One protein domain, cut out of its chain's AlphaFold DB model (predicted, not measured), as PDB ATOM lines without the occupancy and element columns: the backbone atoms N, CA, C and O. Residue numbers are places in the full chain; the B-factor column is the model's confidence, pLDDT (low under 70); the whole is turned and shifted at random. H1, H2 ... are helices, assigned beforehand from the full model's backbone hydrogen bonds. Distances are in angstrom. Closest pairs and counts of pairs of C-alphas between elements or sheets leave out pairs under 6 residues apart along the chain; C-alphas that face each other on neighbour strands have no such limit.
ATOM      1  N   VAL A   2      27.674   2.572 -24.352       82.88
ATOM      2  CA  VAL A   2      27.250   3.531 -23.300       82.88
ATOM      3  C   VAL A   2      25.919   3.157 -22.624       82.88
ATOM      4  O   VAL A   2      25.842   3.144 -21.402       82.88
ATOM      5  N   SER A   3      24.885   2.773 -23.388       85.56
ATOM      6  CA  SER A   3      23.597   2.323 -22.816       85.56
ATOM      7  C   SER A   3      23.771   1.148 -21.835       85.56
ATOM      8  O   SER A   3      23.181   1.153 -20.761       85.56
ATOM      9  N   ILE A   4      24.660   0.193 -22.141       86.88
ATOM     10  CA  ILE A   4      24.922  -0.983 -21.294       86.88
ATOM     11  C   ILE A   4      25.574  -0.566 -19.973       86.88
ATOM     12  O   ILE A   4      25.145  -1.008 -18.910       86.88
ATOM     13  N   THR A   5      26.593   0.296 -20.018       88.38
ATOM     14  CA  THR A   5      27.315   0.704 -18.804       88.38
ATOM     15  C   THR A   5      26.488   1.628 -17.922       88.38
ATOM     16  O   THR A   5      26.535   1.497 -16.699       88.38
ATOM     17  N   LEU A   6      25.657   2.490 -18.516       86.19
ATOM     18  CA  LEU A   6      24.680   3.291 -17.778       86.19
ATOM     19  C   LEU A   6      23.625   2.405 -17.104       86.19
ATOM     20  O   LEU A   6      23.336   2.605 -15.927       86.19
ATOM     21  N   SER A   7      23.099   1.386 -17.795       89.19
ATOM     22  CA  SER A   7      22.177   0.415 -17.186       89.19
ATOM     23  C   SER A   7      22.829  -0.380 -16.052       89.19
ATOM     24  O   SER A   7      22.202  -0.569 -15.014       89.19
ATOM     25  N   ALA A   8      24.087  -0.807 -16.205       89.56
ATOM     26  CA  ALA A   8      24.823  -1.489 -15.140       89.56
ATOM     27  C   ALA A   8      25.009  -0.583 -13.912       89.56
ATOM     28  O   ALA A   8      24.670  -0.980 -12.800       89.56
ATOM     29  N   THR A   9      25.447   0.663 -14.126       90.81
ATOM     30  CA  THR A   9      25.597   1.675 -13.065       90.81
ATOM     31  C   THR A   9      24.263   1.922 -12.351       90.81
ATOM     32  O   THR A   9      24.205   1.969 -11.123       90.81
ATOM     33  N   ALA A  10      23.169   2.022 -13.112       89.81
ATOM     34  CA  ALA A  10      21.828   2.196 -12.571       89.81
ATOM     35  C   ALA A  10      21.401   1.023 -11.681       89.81
ATOM     36  O   ALA A  10      20.924   1.237 -10.569       89.81
ATOM     37  N   LEU A  11      21.606  -0.216 -12.137       92.25
ATOM     38  CA  LEU A  11      21.298  -1.415 -11.354       92.25
ATOM     39  C   LEU A  11      22.110  -1.467 -10.060       92.25
ATOM     40  O   LEU A  11      21.560  -1.801  -9.009       92.25
ATOM     41  N   THR A  12      23.394  -1.101 -10.106       93.12
ATOM     42  CA  THR A  12      24.235  -1.033  -8.908       93.12
ATOM     43  C   THR A  12      23.712   0.005  -7.919       93.12
ATOM     44  O   THR A  12      23.570  -0.316  -6.741       93.12
ATOM     45  N   LEU A  13      23.345   1.204  -8.389       92.25
ATOM     46  CA  LEU A  13      22.753   2.253  -7.554       92.25
ATOM     47  C   LEU A  13      21.443   1.796  -6.906       92.25
ATOM     48  O   LEU A  13      21.303   1.878  -5.690       92.25
ATOM     49  N   LEU A  14      20.508   1.246  -7.682       92.69
ATOM     50  CA  LEU A  14      19.233   0.748  -7.155       92.69
ATOM     51  C   LEU A  14      19.450  -0.354  -6.106       92.69
ATOM     52  O   LEU A  14      18.844  -0.326  -5.035       92.69
ATOM     53  N   THR A  15      20.364  -1.289  -6.374       92.62
ATOM     54  CA  THR A  15      20.713  -2.362  -5.431       92.62
ATOM     55  C   THR A  15      21.331  -1.803  -4.149       92.62
ATOM     56  O   THR A  15      20.974  -2.232  -3.053       92.62
ATOM     57  N   MET A  16      22.216  -0.813  -4.266       92.50
ATOM     58  CA  MET A  16      22.827  -0.132  -3.126       92.50
ATOM     59  C   MET A  16      21.780   0.613  -2.291       92.50
ATOM     60  O   MET A  16      21.798   0.503  -1.067       92.50
ATOM     61  N   GLY A  17      20.801   1.259  -2.933       90.12
ATOM     62  CA  GLY A  17      19.654   1.869  -2.260       90.12
ATOM     63  C   GLY A  17      18.837   0.858  -1.449       90.12
ATOM     64  O   GLY A  17      18.534   1.102  -0.282       90.12
ATOM     65  N   ILE A  18      18.560  -0.325  -2.012       90.94
ATOM     66  CA  ILE A  18      17.886  -1.423  -1.294       90.94
ATOM     67  C   ILE A  18      18.717  -1.892  -0.092       90.94
ATOM     68  O   ILE A  18      18.166  -2.127   0.983       90.94
ATOM     69  N   VAL A  19      20.036  -2.027  -0.246       89.75
ATOM     70  CA  VAL A  19      20.935  -2.430   0.846       89.75
ATOM     71  C   VAL A  19      20.960  -1.385   1.968       89.75
ATOM     72  O   VAL A  19      20.896  -1.763   3.136       89.75
ATOM     73  N   CYS A  20      20.948  -0.091   1.640       88.12
ATOM     74  CA  CYS A  20      20.801   0.989   2.620       88.12
ATOM     75  C   CYS A  20      19.456   0.925   3.359       88.12
ATOM     76  O   CYS A  20      19.422   1.064   4.579       88.12
ATOM     77  N   LEU A  21      18.348   0.650   2.660       86.94
ATOM     78  CA  LEU A  21      17.041   0.473   3.306       86.94
ATOM     79  C   LEU A  21      17.002  -0.755   4.224       86.94
ATOM     80  O   LEU A  21      16.422  -0.701   5.307       86.94
ATOM     81  N   ARG A  22      17.645  -1.860   3.827       85.12
ATOM     82  CA  ARG A  22      17.800  -3.038   4.695       85.12
ATOM     83  C   ARG A  22      18.603  -2.706   5.949       85.12
ATOM     84  O   ARG A  22      18.214  -3.130   7.028       85.12
ATOM     85  N   PHE A  23      19.644  -1.887   5.831       81.38
ATOM     86  CA  PHE A  23      20.402  -1.410   6.987       81.38
ATOM     87  C   PHE A  23      19.592  -0.541   7.945       81.38
ATOM     88  O   PHE A  23      19.866  -0.571   9.131       81.38
ATOM     89  N   LEU A  24      18.592   0.205   7.472       78.94
ATOM     90  CA  LEU A  24      17.685   0.939   8.365       78.94
ATOM     91  C   LEU A  24      16.757   0.014   9.150       78.94
ATOM     92  O   LEU A  24      16.341   0.348  10.259       78.94
ATOM     93  N   ARG A  25      16.396  -1.122   8.542       75.06
ATOM     94  CA  ARG A  25      15.600  -2.169   9.184       75.06
ATOM     95  C   ARG A  25      16.430  -2.937  10.214       75.06
ATOM     96  O   ARG A  25      15.901  -3.298  11.264       75.06
ATOM     97  N   ASP A  26      17.705  -3.165   9.920       66.62
ATOM     98  CA  ASP A  26      18.673  -3.726  10.860       66.62
ATOM     99  C   ASP A  26      19.121  -2.641  11.864       66.62
ATOM    100  O   ASP A  26      19.091  -1.446  11.582       66.62
ATOM    101  N   ARG A  27      19.484  -2.998  13.101       66.38
ATOM    102  CA  ARG A  27      19.854  -1.973  14.097       66.38
ATOM    103  C   ARG A  27      21.172  -1.283  13.684       66.38
ATOM    104  O   ARG A  27      22.189  -1.973  13.598       66.38
ATOM    105  N   PRO A  28      21.211   0.056  13.515       67.50
ATOM    106  CA  PRO A  28      22.409   0.770  13.051       67.50
ATOM    107  C   PRO A  28      23.581   0.713  14.034       67.50
ATOM    108  O   PRO A  28      24.722   0.932  13.646       67.50
ATOM    109  N   GLU A  29      23.292   0.424  15.303       68.38
ATOM    110  CA  GLU A  29      24.258   0.326  16.401       68.38
ATOM    111  C   GLU A  29      25.267  -0.813  16.196       68.38
ATOM    112  O   GLU A  29      26.396  -0.727  16.668       68.38
ATOM    113  N   ASN A  30      24.874  -1.870  15.474       73.38
ATOM    114  CA  ASN A  30      25.736  -3.003  15.147       73.38
ATOM    115  C   ASN A  30      25.492  -3.452  13.695       73.38
ATOM    116  O   ASN A  30      24.764  -4.423  13.464       73.38
ATOM    117  N   PRO A  31      26.089  -2.766  12.697       75.69
ATOM    118  CA  PRO A  31      25.979  -3.162  11.294       75.69
ATOM    119  C   PRO A  31      26.439  -4.610  11.109       75.69
ATOM    120  O   PRO A  31      27.572  -4.950  11.452       75.69
ATOM    121  N   SER A  32      25.593  -5.456  10.517       84.62
ATOM    122  CA  SER A  32      25.934  -6.862  10.272       84.62
ATOM    123  C   SER A  32      27.142  -6.995   9.335       84.62
ATOM    124  O   SER A  32      27.333  -6.193   8.419       84.62
ATOM    125  N   GLU A  33      27.963  -8.035   9.518       85.94
ATOM    126  CA  GLU A  33      29.113  -8.271   8.627       85.94
ATOM    127  C   GLU A  33      28.661  -8.476   7.169       85.94
ATOM    128  O   GLU A  33      29.349  -8.067   6.233       85.94
ATOM    129  N   SER A  34      27.478  -9.072   6.984       86.44
ATOM    130  CA  SER A  34      26.837  -9.240   5.678       86.44
ATOM    131  C   SER A  34      26.540  -7.888   5.023       86.44
ATOM    132  O   SER A  34      26.986  -7.651   3.902       86.44
ATOM    133  N   PHE A  35      25.900  -6.957   5.747       88.12
ATOM    134  CA  PHE A  35      25.666  -5.596   5.258       88.12
ATOM    135  C   PHE A  35      26.975  -4.906   4.870       88.12
ATOM    136  O   PHE A  35      27.088  -4.391   3.761       88.12
ATOM    137  N   GLN A  36      27.985  -4.942   5.745       89.00
ATOM    138  CA  GLN A  36      29.276  -4.300   5.483       89.00
ATOM    139  C   GLN A  36      29.942  -4.856   4.215       89.00
ATOM    140  O   GLN A  36      30.456  -4.089   3.400       89.00
ATOM    141  N   LYS A  37      29.924  -6.185   4.026       89.62
ATOM    142  CA  LYS A  37      30.444  -6.847   2.817       89.62
ATOM    143  C   LYS A  37      29.688  -6.394   1.573       89.62
ATOM    144  O   LYS A  37      30.318  -5.956   0.614       89.62
ATOM    145  N   SER A  38      28.359  -6.474   1.596       91.69
ATOM    146  CA  SER A  38      27.522  -6.108   0.454       91.69
ATOM    147  C   SER A  38      27.654  -4.631   0.095       91.69
ATOM    148  O   SER A  38      27.807  -4.307  -1.076       91.69
ATOM    149  N   TYR A  39      27.646  -3.740   1.085       90.56
ATOM    150  CA  TYR A  39      27.743  -2.301   0.863       90.56
ATOM    151  C   TYR A  39      29.087  -1.907   0.242       90.56
ATOM    152  O   TYR A  39      29.114  -1.221  -0.776       90.56
ATOM    153  N   VAL A  40      30.205  -2.385   0.803       92.19
ATOM    154  CA  VAL A  40      31.547  -2.089   0.271       92.19
ATOM    155  C   VAL A  40      31.728  -2.662  -1.132       92.19
ATOM    156  O   VAL A  40      32.285  -1.993  -2.000       92.19
ATOM    157  N   PHE A  41      31.222  -3.871  -1.380       93.69
ATOM    158  CA  PHE A  41      31.269  -4.469  -2.710       93.69
ATOM    159  C   PHE A  41      30.477  -3.647  -3.736       93.69
ATOM    160  O   PHE A  41      30.999  -3.334  -4.804       93.69
ATOM    161  N   LEU A  42      29.243  -3.256  -3.405       93.56
ATOM    162  CA  LEU A  42      28.399  -2.430  -4.274       93.56
ATOM    163  C   LEU A  42      29.009  -1.049  -4.522       93.56
ATOM    164  O   LEU A  42      28.938  -0.552  -5.640       93.56
ATOM    165  N   PHE A  43      29.657  -0.460  -3.516       92.94
ATOM    166  CA  PHE A  43      30.382   0.797  -3.675       92.94
ATOM    167  C   PHE A  43      31.562   0.662  -4.650       92.94
ATOM    168  O   PHE A  43      31.714   1.481  -5.554       92.94
ATOM    169  N   GLY A  44      32.361  -0.404  -4.533       92.00
ATOM    170  CA  GLY A  44      33.431  -0.688  -5.492       92.00
ATOM    171  C   GLY A  44      32.903  -0.910  -6.917       92.00
ATOM    172  O   GLY A  44      33.418  -0.321  -7.869       92.00
ATOM    173  N   ALA A  45      31.818  -1.677  -7.061       92.88
ATOM    174  CA  ALA A  45      31.160  -1.915  -8.346       92.88
ATOM    175  C   ALA A  45      30.593  -0.625  -8.964       92.88
ATOM    176  O   ALA A  45      30.686  -0.425 -10.177       92.88
ATOM    177  N   LEU A  46      30.048   0.271  -8.137       93.75
ATOM    178  CA  LEU A  46      29.550   1.573  -8.570       93.75
ATOM    179  C   LEU A  46      30.680   2.403  -9.177       93.75
ATOM    180  O   LEU A  46      30.537   2.911 -10.282       93.75
ATOM    181  N   LEU A  47      31.821   2.500  -8.492       92.94
ATOM    182  CA  LEU A  47      32.982   3.229  -9.002       92.94
ATOM    183  C   LEU A  47      33.517   2.601 -10.295       92.94
ATOM    184  O   LEU A  47      33.758   3.311 -11.268       92.94
ATOM    185  N   ALA A  48      33.630   1.273 -10.357       91.38
ATOM    186  CA  ALA A  48      34.084   0.578 -11.560       91.38
ATOM    187  C   ALA A  48      33.183   0.870 -12.775       91.38
ATOM    188  O   ALA A  48      33.665   1.249 -13.844       91.38
ATOM    189  N   THR A  49      31.865   0.747 -12.601       91.56
ATOM    190  CA  THR A  49      30.877   0.974 -13.670       91.56
ATOM    191  C   THR A  49      30.726   2.451 -14.045       91.56
ATOM    192  O   THR A  49      30.543   2.760 -15.228       91.56
ATOM    193  N   LEU A  50      30.888   3.371 -13.087       88.12
ATOM    194  CA  LEU A  50      30.932   4.812 -13.334       88.12
ATOM    195  C   LEU A  50      32.167   5.192 -14.160       88.12
ATOM    196  O   LEU A  50      32.026   5.849 -15.189       88.12
ATOM    197  N   GLY A  51      33.358   4.736 -13.757       87.88
ATOM    198  CA  GLY A  51      34.603   4.981 -14.488       87.88
ATOM    199  C   GLY A  51      34.542   4.430 -15.914       87.88
ATOM    200  O   GLY A  51      34.884   5.124 -16.870       87.88
ATOM    201  N   LEU A  52      33.982   3.231 -16.087       88.56
ATOM    202  CA  LEU A  52      33.755   2.646 -17.406       88.56
ATOM    203  C   LEU A  52      32.759   3.468 -18.249       88.56
ATOM    204  O   LEU A  52      32.990   3.704 -19.436       88.56
ATOM    205  N   SER A  53      31.672   3.953 -17.641       86.38
ATOM    206  CA  SER A  53      30.704   4.828 -18.316       86.38
ATOM    207  C   SER A  53      31.339   6.152 -18.744       86.38
ATOM    208  O   SER A  53      31.124   6.593 -19.872       86.38
ATOM    209  N   MET A  54      32.161   6.764 -17.886       84.81
ATOM    210  CA  MET A  54      32.924   7.970 -18.217       84.81
ATOM    211  C   MET A  54      33.878   7.718 -19.387       84.81
ATOM    212  O   MET A  54      33.887   8.507 -20.326       84.81
ATOM    213  N   ALA A  55      34.608   6.599 -19.387       84.69
ATOM    214  CA  ALA A  55      35.530   6.242 -20.465       84.69
ATOM    215  C   ALA A  55      34.817   6.079 -21.820       84.69
ATOM    216  O   ALA A  55      35.293   6.588 -22.835       84.69
ATOM    217  N   PHE A  56      33.643   5.437 -21.849       83.44
ATOM    218  CA  PHE A  56      32.864   5.296 -23.086       83.44
ATOM    219  C   PHE A  56      32.182   6.592 -23.538       83.44
ATOM    220  O   PHE A  56      31.920   6.760 -24.729       83.44
ATOM    221  N   MET A  57      31.901   7.516 -22.618       77.50
ATOM    222  CA  MET A  57      31.373   8.843 -22.948       77.50
ATOM    223  C   MET A  57      32.472   9.859 -23.300       77.50
ATOM    224  O   MET A  57      32.174  10.846 -23.971       77.50
ATOM    225  N   ALA A  58      33.730   9.621 -22.917       67.62
ATOM    226  CA  ALA A  58      34.861  10.534 -23.120       67.62
ATOM    227  C   ALA A  58      35.187  10.808 -24.598       67.62
ATOM    228  O   ALA A  58      35.666  11.889 -24.925       67.62
ATOM    229  N   GLY A  59      34.787   9.926 -25.523       64.19
ATOM    230  CA  GLY A  59      34.829  10.233 -26.960       64.19
ATOM    231  C   GLY A  59      34.029  11.491 -27.352       64.19
ATOM    232  O   GLY A  59      34.283  12.073 -28.404       64.19
ATOM    233  N   ARG A  60      33.087  11.937 -26.501       59.12
ATOM    234  CA  ARG A  60      32.289  13.166 -26.666       59.12
ATOM    235  C   ARG A  60      32.803  14.367 -25.854       59.12
ATOM    236  O   ARG A  60      32.425  15.489 -26.170       59.12
ATOM    237  N   TYR A  61      33.667  14.157 -24.859       56.84
ATOM    238  CA  TYR A  61      34.203  15.188 -23.958       56.84
ATOM    239  C   TYR A  61      35.740  15.079 -23.962       56.84
ATOM    240  O   TYR A  61      36.346  14.341 -23.190       56.84
ATOM    241  N   ARG A  62      36.355  15.735 -24.953       59.53
ATOM    242  CA  ARG A  62      37.720  15.502 -25.466       59.53
ATOM    243  C   ARG A  62      38.872  16.017 -24.572       59.53
ATOM    244  O   ARG A  62      39.658  16.837 -25.040       59.53
ATOM    245  N   THR A  63      39.042  15.552 -23.334       73.94
ATOM    246  CA  THR A  63      40.260  15.887 -22.556       73.94
ATOM    247  C   THR A  63      40.930  14.662 -21.932       73.94
ATOM    248  O   THR A  63      40.276  13.779 -21.379       73.94
ATOM    249  N   THR A  64      42.265  14.601 -22.013       77.81
ATOM    250  CA  THR A  64      43.107  13.548 -21.406       77.81
ATOM    251  C   THR A  64      42.846  13.396 -19.906       77.81
ATOM    252  O   THR A  64      42.837  12.288 -19.377       77.81
ATOM    253  N   GLU A  65      42.556  14.507 -19.232       80.50
ATOM    254  CA  GLU A  65      42.192  14.559 -17.814       80.50
ATOM    255  C   GLU A  65      40.952  13.715 -17.501       80.50
ATOM    256  O   GLU A  65      40.917  13.011 -16.495       80.50
ATOM    257  N   MET A  66      39.956  13.718 -18.390       79.62
ATOM    258  CA  MET A  66      38.727  12.956 -18.196       79.62
ATOM    259  C   MET A  66      38.955  11.448 -18.353       79.62
ATOM    260  O   MET A  66      38.361  10.662 -17.615       79.62
ATOM    261  N   TYR A  67      39.856  11.037 -19.251       80.00
ATOM    262  CA  TYR A  67      40.282   9.639 -19.364       80.00
ATOM    263  C   TYR A  67      41.063   9.176 -18.136       80.00
ATOM    264  O   TYR A  67      40.800   8.087 -17.629       80.00
ATOM    265  N   LEU A  68      41.984  10.003 -17.635       83.94
ATOM    266  CA  LEU A  68      42.731   9.704 -16.413       83.94
ATOM    267  C   LEU A  68      41.792   9.593 -15.211       83.94
ATOM    268  O   LEU A  68      41.861   8.607 -14.485       83.94
ATOM    269  N   ALA A  69      40.850  10.526 -15.052       85.81
ATOM    270  CA  ALA A  69      39.841  10.463 -14.000       85.81
ATOM    271  C   ALA A  69      38.981   9.192 -14.104       85.81
ATOM    272  O   ALA A  69      38.823   8.471 -13.120       85.81
ATOM    273  N   ALA A  70      38.474   8.873 -15.299       85.69
ATOM    274  CA  ALA A  70      37.689   7.664 -15.548       85.69
ATOM    275  C   ALA A  70      38.471   6.387 -15.198       85.69
ATOM    276  O   ALA A  70      37.947   5.491 -14.531       85.69
ATOM    277  N   PHE A  71      39.742   6.324 -15.601       86.56
ATOM    278  CA  PHE A  71      40.628   5.205 -15.309       86.56
ATOM    279  C   PHE A  71      40.922   5.083 -13.810       86.56
ATOM    280  O   PHE A  71      40.761   4.004 -13.245       86.56
ATOM    281  N   SER A  72      41.269   6.181 -13.133       89.00
ATOM    282  CA  SER A  72      41.516   6.203 -11.687       89.00
ATOM    283  C   SER A  72      40.297   5.750 -10.888       89.00
ATOM    284  O   SER A  72      40.433   4.956  -9.955       89.00
ATOM    285  N   VAL A  73      39.102   6.203 -11.268       90.06
ATOM    286  CA  VAL A  73      37.839   5.798 -10.638       90.06
ATOM    287  C   VAL A  73      37.580   4.305 -10.857       90.06
ATOM    288  O   VAL A  73      37.267   3.585  -9.906       90.06
ATOM    289  N   MET A  74      37.792   3.812 -12.079       90.38
ATOM    290  CA  MET A  74      37.607   2.401 -12.416       90.38
ATOM    291  C   MET A  74      38.578   1.477 -11.663       90.38
ATOM    292  O   MET A  74      38.162   0.456 -11.106       90.38
ATOM    293  N   VAL A  75      39.862   1.844 -11.608       91.19
ATOM    294  CA  VAL A  75      40.902   1.096 -10.886       91.19
ATOM    295  C   VAL A  75      40.626   1.101  -9.388       91.19
ATOM    296  O   VAL A  75      40.699   0.052  -8.754       91.19
ATOM    297  N   THR A  76      40.238   2.248  -8.828       91.88
ATOM    298  CA  THR A  76      39.901   2.371  -7.403       91.88
ATOM    299  C   THR A  76      38.707   1.491  -7.039       91.88
ATOM    300  O   THR A  76      38.772   0.735  -6.070       91.88
ATOM    301  N   GLY A  77      37.638   1.524  -7.841       90.31
ATOM    302  CA  GLY A  77      36.476   0.653  -7.656       90.31
ATOM    303  C   GLY A  77      36.841  -0.830  -7.687       90.31
ATOM    304  O   GLY A  77      36.478  -1.585  -6.785       90.31
ATOM    305  N   SER A  78      37.645  -1.227  -8.674       91.19
ATOM    306  CA  SER A  78      38.132  -2.604  -8.815       91.19
ATOM    307  C   SER A  78      39.000  -3.028  -7.626       91.19
ATOM    308  O   SER A  78      38.826  -4.117  -7.083       91.19
ATOM    309  N   TYR A  79      39.892  -2.149  -7.163       92.62
ATOM    310  CA  TYR A  79      40.737  -2.390  -5.995       92.62
ATOM    311  C   TYR A  79      39.907  -2.616  -4.724       92.62
ATOM    312  O   TYR A  79      40.171  -3.564  -3.986       92.62
ATOM    313  N   ILE A  80      38.865  -1.808  -4.497       92.19
ATOM    314  CA  ILE A  80      37.941  -1.970  -3.362       92.19
ATOM    315  C   ILE A  80      37.254  -3.339  -3.397       92.19
ATOM    316  O   ILE A  80      37.122  -3.988  -2.359       92.19
ATOM    317  N   MET A  81      36.831  -3.794  -4.581       91.19
ATOM    318  CA  MET A  81      36.176  -5.096  -4.741       91.19
ATOM    319  C   MET A  81      37.123  -6.269  -4.445       91.19
ATOM    320  O   MET A  81      36.694  -7.249  -3.839       91.19
ATOM    321  N   VAL A  82      38.397  -6.170  -4.842       91.69
ATOM    322  CA  VAL A  82      39.411  -7.218  -4.610       91.69
ATOM    323  C   VAL A  82      39.902  -7.217  -3.159       91.69
ATOM    324  O   VAL A  82      40.061  -8.275  -2.550       91.69
ATOM    325  N   PHE A  83      40.092  -6.034  -2.569       91.81
ATOM    326  CA  PHE A  83      40.604  -5.859  -1.210       91.81
ATOM    327  C   PHE A  83      39.598  -5.107  -0.324       91.81
ATOM    328  O   PHE A  83      39.870  -3.993   0.117       91.81
ATOM    329  N   PRO A  84      38.444  -5.703   0.032       89.44
ATOM    330  CA  PRO A  84      37.379  -4.990   0.742       89.44
ATOM    331  C   PRO A  84      37.674  -4.766   2.232       89.44
ATOM    332  O   PRO A  84      36.972  -4.005   2.894       89.44
ATOM    333  N   ARG A  85      38.674  -5.451   2.810       89.12
ATOM    334  CA  ARG A  85      38.960  -5.414   4.260       89.12
ATOM    335  C   ARG A  85      39.227  -3.994   4.791       89.12
ATOM    336  O   ARG A  85      38.513  -3.618   5.718       89.12
ATOM    337  N   PRO A  86      40.152  -3.195   4.223       89.31
ATOM    338  CA  PRO A  86      40.429  -1.843   4.713       89.31
ATOM    339  C   PRO A  86      39.199  -0.931   4.634       89.31
ATOM    340  O   PRO A  86      38.917  -0.180   5.563       89.31
ATOM    341  N   PHE A  87      38.413  -1.057   3.563       89.88
ATOM    342  CA  PHE A  87      37.211  -0.253   3.342       89.88
ATOM    343  C   PHE A  87      36.066  -0.631   4.286       89.88
ATOM    344  O   PHE A  87      35.335   0.246   4.738       89.88
ATOM    345  N   ARG A  88      35.935  -1.913   4.651       90.19
ATOM    346  CA  ARG A  88      35.002  -2.342   5.706       90.19
ATOM    347  C   ARG A  88      35.397  -1.769   7.063       90.19
ATOM    348  O   ARG A  88      34.540  -1.239   7.761       90.19
ATOM    349  N   SER A  89      36.681  -1.823   7.417       88.50
ATOM    350  CA  SER A  89      37.179  -1.222   8.659       88.50
ATOM    351  C   SER A  89      36.932   0.286   8.697       88.50
ATOM    352  O   SER A  89      36.478   0.797   9.717       88.50
ATOM    353  N   LEU A  90      37.156   0.982   7.577       88.44
ATOM    354  CA  LEU A  90      36.860   2.405   7.439       88.44
ATOM    355  C   LEU A  90      35.361   2.695   7.596       88.44
ATOM    356  O   LEU A  90      34.998   3.582   8.356       88.44
ATOM    357  N   LEU A  91      34.487   1.923   6.938       86.69
ATOM    358  CA  LEU A  91      33.033   2.059   7.071       86.69
ATOM    359  C   LEU A  91      32.589   1.912   8.530       86.69
ATOM    360  O   LEU A  91      31.839   2.743   9.034       86.69
ATOM    361  N   VAL A  92      33.069   0.874   9.220       87.44
ATOM    362  CA  VAL A  92      32.757   0.648  10.639       87.44
ATOM    363  C   VAL A  92      33.275   1.794  11.500       87.44
ATOM    364  O   VAL A  92      32.565   2.249  12.392       87.44
ATOM    365  N   TRP A  93      34.493   2.271  11.238       87.94
ATOM    366  CA  TRP A  93      35.056   3.411  11.951       87.94
ATOM    367  C   TRP A  93      34.201   4.667  11.757       87.94
ATOM    368  O   TRP A  93      33.835   5.295  12.743       87.94
ATOM    369  N   ILE A  94      33.794   4.988  10.525       84.06
ATOM    370  CA  ILE A  94      32.905   6.123  10.233       84.06
ATOM    371  C   ILE A  94      31.595   5.977  11.010       84.06
ATOM    372  O   ILE A  94      31.225   6.884  11.746       84.06
ATOM    373  N   LEU A  95      30.921   4.828  10.903       82.81
ATOM    374  CA  LEU A  95      29.627   4.602  11.554       82.81
ATOM    375  C   LEU A  95      29.702   4.710  13.083       82.81
ATOM    376  O   LEU A  95      28.766   5.218  13.690       82.81
ATOM    377  N   LYS A  96      30.818   4.304  13.702       84.50
ATOM    378  CA  LYS A  96      31.042   4.459  15.149       84.50
ATOM    379  C   LYS A  96      31.185   5.913  15.602       84.50
ATOM    380  O   LYS A  96      30.972   6.189  16.777       84.50
ATOM    381  N   ASN A  97      31.564   6.820  14.702       86.06
ATOM    382  CA  ASN A  97      31.685   8.246  15.007       86.06
ATOM    383  C   ASN A  97      30.350   9.003  14.873       86.06
ATOM    384  O   ASN A  97      30.267  10.160  15.277       86.06
ATOM    385  N   PHE A  98      29.306   8.375  14.323       82.44
ATOM    386  CA  PHE A  98      27.968   8.961  14.244       82.44
ATOM    387  C   PHE A  98      27.081   8.481  15.396       82.44
ATOM    388  O   PHE A  98      27.203   7.353  15.873       82.44
ATOM    389  N   SER A  99      26.125   9.318  15.808       85.50
ATOM    390  CA  SER A  99      25.003   8.848  16.625       85.50
ATOM    391  C   SER A  99      24.162   7.841  15.829       85.50
ATOM    392  O   SER A  99      24.121   7.891  14.596       85.50
ATOM    393  N   ALA A 100      23.449   6.942  16.514       82.31
ATOM    394  CA  ALA A 100      22.573   5.971  15.849       82.31
ATOM    395  C   ALA A 100      21.532   6.654  14.939       82.31
ATOM    396  O   ALA A 100      21.217   6.158  13.858       82.31
ATOM    397  N   GLU A 101      21.038   7.821  15.353       83.75
ATOM    398  CA  GLU A 101      20.113   8.642  14.574       83.75
ATOM    399  C   GLU A 101      20.793   9.280  13.357       83.75
ATOM    400  O   GLU A 101      20.273   9.180  12.249       83.75
ATOM    401  N   GLY A 102      22.013   9.806  13.513       84.19
ATOM    402  CA  GLY A 102      22.812  10.312  12.396       84.19
ATOM    403  C   GLY A 102      23.131   9.232  11.357       84.19
ATOM    404  O   GLY A 102      23.002   9.472  10.156       84.19
ATOM    405  N   ALA A 103      23.463   8.016  11.800       84.50
ATOM    406  CA  ALA A 103      23.694   6.875  10.915       84.50
ATOM    407  C   ALA A 103      22.426   6.471  10.139       84.50
ATOM    408  O   ALA A 103      22.507   6.149   8.951       84.50
ATOM    409  N   ARG A 104      21.245   6.536  10.774       83.44
ATOM    410  CA  ARG A 104      19.955   6.313  10.098       83.44
ATOM    411  C   ARG A 104      19.660   7.396   9.070       83.44
ATOM    412  O   ARG A 104      19.332   7.070   7.933       83.44
ATOM    413  N   SER A 105      19.806   8.668   9.430       85.88
ATOM    414  CA  SER A 105      19.581   9.777   8.500       85.88
ATOM    415  C   SER A 105      20.510   9.695   7.292       85.88
ATOM    416  O   SER A 105      20.060   9.866   6.160       85.88
ATOM    417  N   LEU A 106      21.781   9.345   7.508       85.69
ATOM    418  CA  LEU A 106      22.749   9.147   6.433       85.69
ATOM    419  C   LEU A 106      22.354   7.983   5.515       85.69
ATOM    420  O   LEU A 106      22.402   8.122   4.295       85.69
ATOM    421  N   ALA A 107      21.932   6.848   6.076       86.44
ATOM    422  CA  ALA A 107      21.504   5.696   5.288       86.44
ATOM    423  C   ALA A 107      20.209   5.960   4.500       86.44
ATOM    424  O   ALA A 107      20.118   5.548   3.343       86.44
ATOM    425  N   LEU A 108      19.243   6.684   5.076       87.25
ATOM    426  CA  LEU A 108      18.034   7.151   4.383       87.25
ATOM    427  C   LEU A 108      18.379   8.075   3.217       87.25
ATOM    428  O   LEU A 108      17.920   7.856   2.096       87.25
ATOM    429  N   PHE A 109      19.209   9.085   3.478       88.25
ATOM    430  CA  PHE A 109      19.649  10.031   2.462       88.25
ATOM    431  C   PHE A 109      20.370   9.314   1.318       88.25
ATOM    432  O   PHE A 109      20.038   9.512   0.150       88.25
ATOM    433  N   ASN A 110      21.302   8.420   1.650       88.56
ATOM    434  CA  ASN A 110      22.047   7.654   0.661       88.56
ATOM    435  C   ASN A 110      21.131   6.718  -0.140       88.56
ATOM    436  O   ASN A 110      21.274   6.615  -1.354       88.56
ATOM    437  N   ALA A 111      20.147   6.081   0.504       88.75
ATOM    438  CA  ALA A 111      19.154   5.274  -0.196       88.75
ATOM    439  C   ALA A 111      18.373   6.106  -1.222       88.75
ATOM    440  O   ALA A 111      18.300   5.724  -2.390       88.75
ATOM    441  N   ALA A 112      17.832   7.255  -0.807       90.69
ATOM    442  CA  ALA A 112      17.078   8.147  -1.682       90.69
ATOM    443  C   ALA A 112      17.928   8.643  -2.862       90.69
ATOM    444  O   ALA A 112      17.494   8.562  -4.012       90.69
ATOM    445  N   LEU A 113      19.160   9.080  -2.590       89.19
ATOM    446  CA  LEU A 113      20.108   9.515  -3.614       89.19
ATOM    447  C   LEU A 113      20.387   8.393  -4.623       89.19
ATOM    448  O   LEU A 113      20.293   8.609  -5.829       89.19
ATOM    449  N   CYS A 114      20.663   7.179  -4.141       91.44
ATOM    450  CA  CYS A 114      20.882   6.009  -4.983       91.44
ATOM    451  C   CYS A 114      19.681   5.714  -5.896       91.44
ATOM    452  O   CYS A 114      19.876   5.455  -7.083       91.44
ATOM    453  N   PHE A 115      18.447   5.791  -5.389       88.75
ATOM    454  CA  PHE A 115      17.255   5.584  -6.216       88.75
ATOM    455  C   PHE A 115      17.078   6.672  -7.278       88.75
ATOM    456  O   PHE A 115      16.839   6.342  -8.440       88.75
ATOM    457  N   ILE A 116      17.242   7.946  -6.911       91.31
ATOM    458  CA  ILE A 116      17.115   9.078  -7.842       91.31
ATOM    459  C   ILE A 116      18.178   8.986  -8.942       91.31
ATOM    460  O   ILE A 116      17.852   9.030 -10.129       91.31
ATOM    461  N   CYS A 117      19.446   8.799  -8.566       88.75
ATOM    462  CA  CYS A 117      20.541   8.658  -9.522       88.75
ATOM    463  C   CYS A 117      20.373   7.404 -10.388       88.75
ATOM    464  O   CYS A 117      20.588   7.465 -11.596       88.75
ATOM    465  N   GLY A 118      19.948   6.281  -9.802       86.25
ATOM    466  CA  GLY A 118      19.674   5.048 -10.535       86.25
ATOM    467  C   GLY A 118      18.591   5.249 -11.593       86.25
ATOM    468  O   GLY A 118      18.813   4.943 -12.763       86.25
ATOM    469  N   ALA A 119      17.456   5.843 -11.219       86.19
ATOM    470  CA  ALA A 119      16.365   6.153 -12.140       86.19
ATOM    471  C   ALA A 119      16.802   7.110 -13.265       86.19
ATOM    472  O   ALA A 119      16.499   6.867 -14.435       86.19
ATOM    473  N   ALA A 120      17.571   8.152 -12.938       87.81
ATOM    474  CA  ALA A 120      18.123   9.074 -13.928       87.81
ATOM    475  C   ALA A 120      19.052   8.360 -14.925       87.81
ATOM    476  O   ALA A 120      18.955   8.582 -16.133       87.81
ATOM    477  N   MET A 121      19.912   7.456 -14.449       86.12
ATOM    478  CA  MET A 121      20.801   6.665 -15.305       86.12
ATOM    479  C   MET A 121      20.025   5.697 -16.211       86.12
ATOM    480  O   MET A 121      20.383   5.559 -17.380       86.12
ATOM    481  N   VAL A 122      18.938   5.078 -15.725       86.38
ATOM    482  CA  VAL A 122      18.029   4.278 -16.572       86.38
ATOM    483  C   VAL A 122      17.434   5.143 -17.680       86.38
ATOM    484  O   VAL A 122      17.522   4.774 -18.851       86.38
ATOM    485  N   TYR A 123      16.872   6.303 -17.334       87.62
ATOM    486  CA  TYR A 123      16.290   7.227 -18.309       87.62
ATOM    487  C   TYR A 123      17.304   7.627 -19.392       87.62
ATOM    488  O   TYR A 123      17.020   7.531 -20.588       87.62
ATOM    489  N   LEU A 124      18.521   8.004 -18.985       84.31
ATOM    490  CA  LEU A 124      19.597   8.341 -19.917       84.31
ATOM    491  C   LEU A 124      19.986   7.149 -20.799       84.31
ATOM    492  O   LEU A 124      20.163   7.326 -22.003       84.31
ATOM    493  N   ALA A 125      20.082   5.939 -20.240       84.94
ATOM    494  CA  ALA A 125      20.419   4.731 -20.991       84.94
ATOM    495  C   ALA A 125      19.393   4.405 -22.088       84.94
ATOM    496  O   ALA A 125      19.793   3.965 -23.169       84.94
ATOM    497  N   PHE A 126      18.100   4.635 -21.827       86.94
ATOM    498  CA  PHE A 126      17.028   4.483 -22.815       86.94
ATOM    499  C   PHE A 126      17.108   5.532 -23.922       86.94
ATOM    500  O   PHE A 126      16.921   5.194 -25.084       86.94
ATOM    501  N   ARG A 127      17.448   6.780 -23.584       85.81
ATOM    502  CA  ARG A 127      17.585   7.871 -24.563       85.81
ATOM    503  C   ARG A 127      18.834   7.752 -25.452       85.81
ATOM    504  O   ARG A 127      18.966   8.485 -26.424       85.81
ATOM    505  N   GLN A 128      19.781   6.890 -25.084       74.00
ATOM    506  CA  GLN A 128      21.002   6.625 -25.855       74.00
ATOM    507  C   GLN A 128      20.870   5.457 -26.848       74.00
ATOM    508  O   GLN A 128      21.855   5.150 -27.523       74.00
ATOM    509  N   ARG A 129      19.718   4.776 -26.890       58.16
ATOM    510  CA  ARG A 129      19.382   3.797 -27.936       58.16
ATOM    511  C   ARG A 129      18.836   4.513 -29.161       58.16
ATOM    512  O   ARG A 129      19.183   4.050 -30.264       58.16
TER     513      ARG A 129
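What this domain is: This is residues 2 to 129 of the 129 residues of an uncharacterized protein of Spirochaetes bacterium (UniProt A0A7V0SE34). Four helices stand in a curved row, H5, H1, H2, H3. Neighbours run opposite ways, and H4 crosses one end. The printed part, 128 residues with five named helices, is all helix and compact, radius of gyration of the C-alphas 15.7 A, spanning 46 by 28 by 20 A.

How they stand to each other: The hub H2, residues 33 to 60, forms hairpins with H1, residues 2 to 25, and H3, residues 64 to 82, closest C-alphas Gly 44 and Gly 77, 4.0 A. H5, residues 100 to 127, touches H1 at a shallow 23 degrees, closest C-alphas Gly 17 and Ala 111, 4.0 A. Residues 36 to 41 of H2 alone touch H4, residues 84 to 97. Every O i to N i+4 pair is within hydrogen-bond range, except in H2, 22 of 24.

Where its parts are: Find H1 beginning at C-alpha 2, (27.250, 3.531, -23.300), and H5 ending at C-alpha 127, (17.585, 7.871, -24.563). H2 runs 41.4 A.

The domain as a whole: The printed part has no cut; residues 26 to 29, 58 to 62 and 129 are under pLDDT 70.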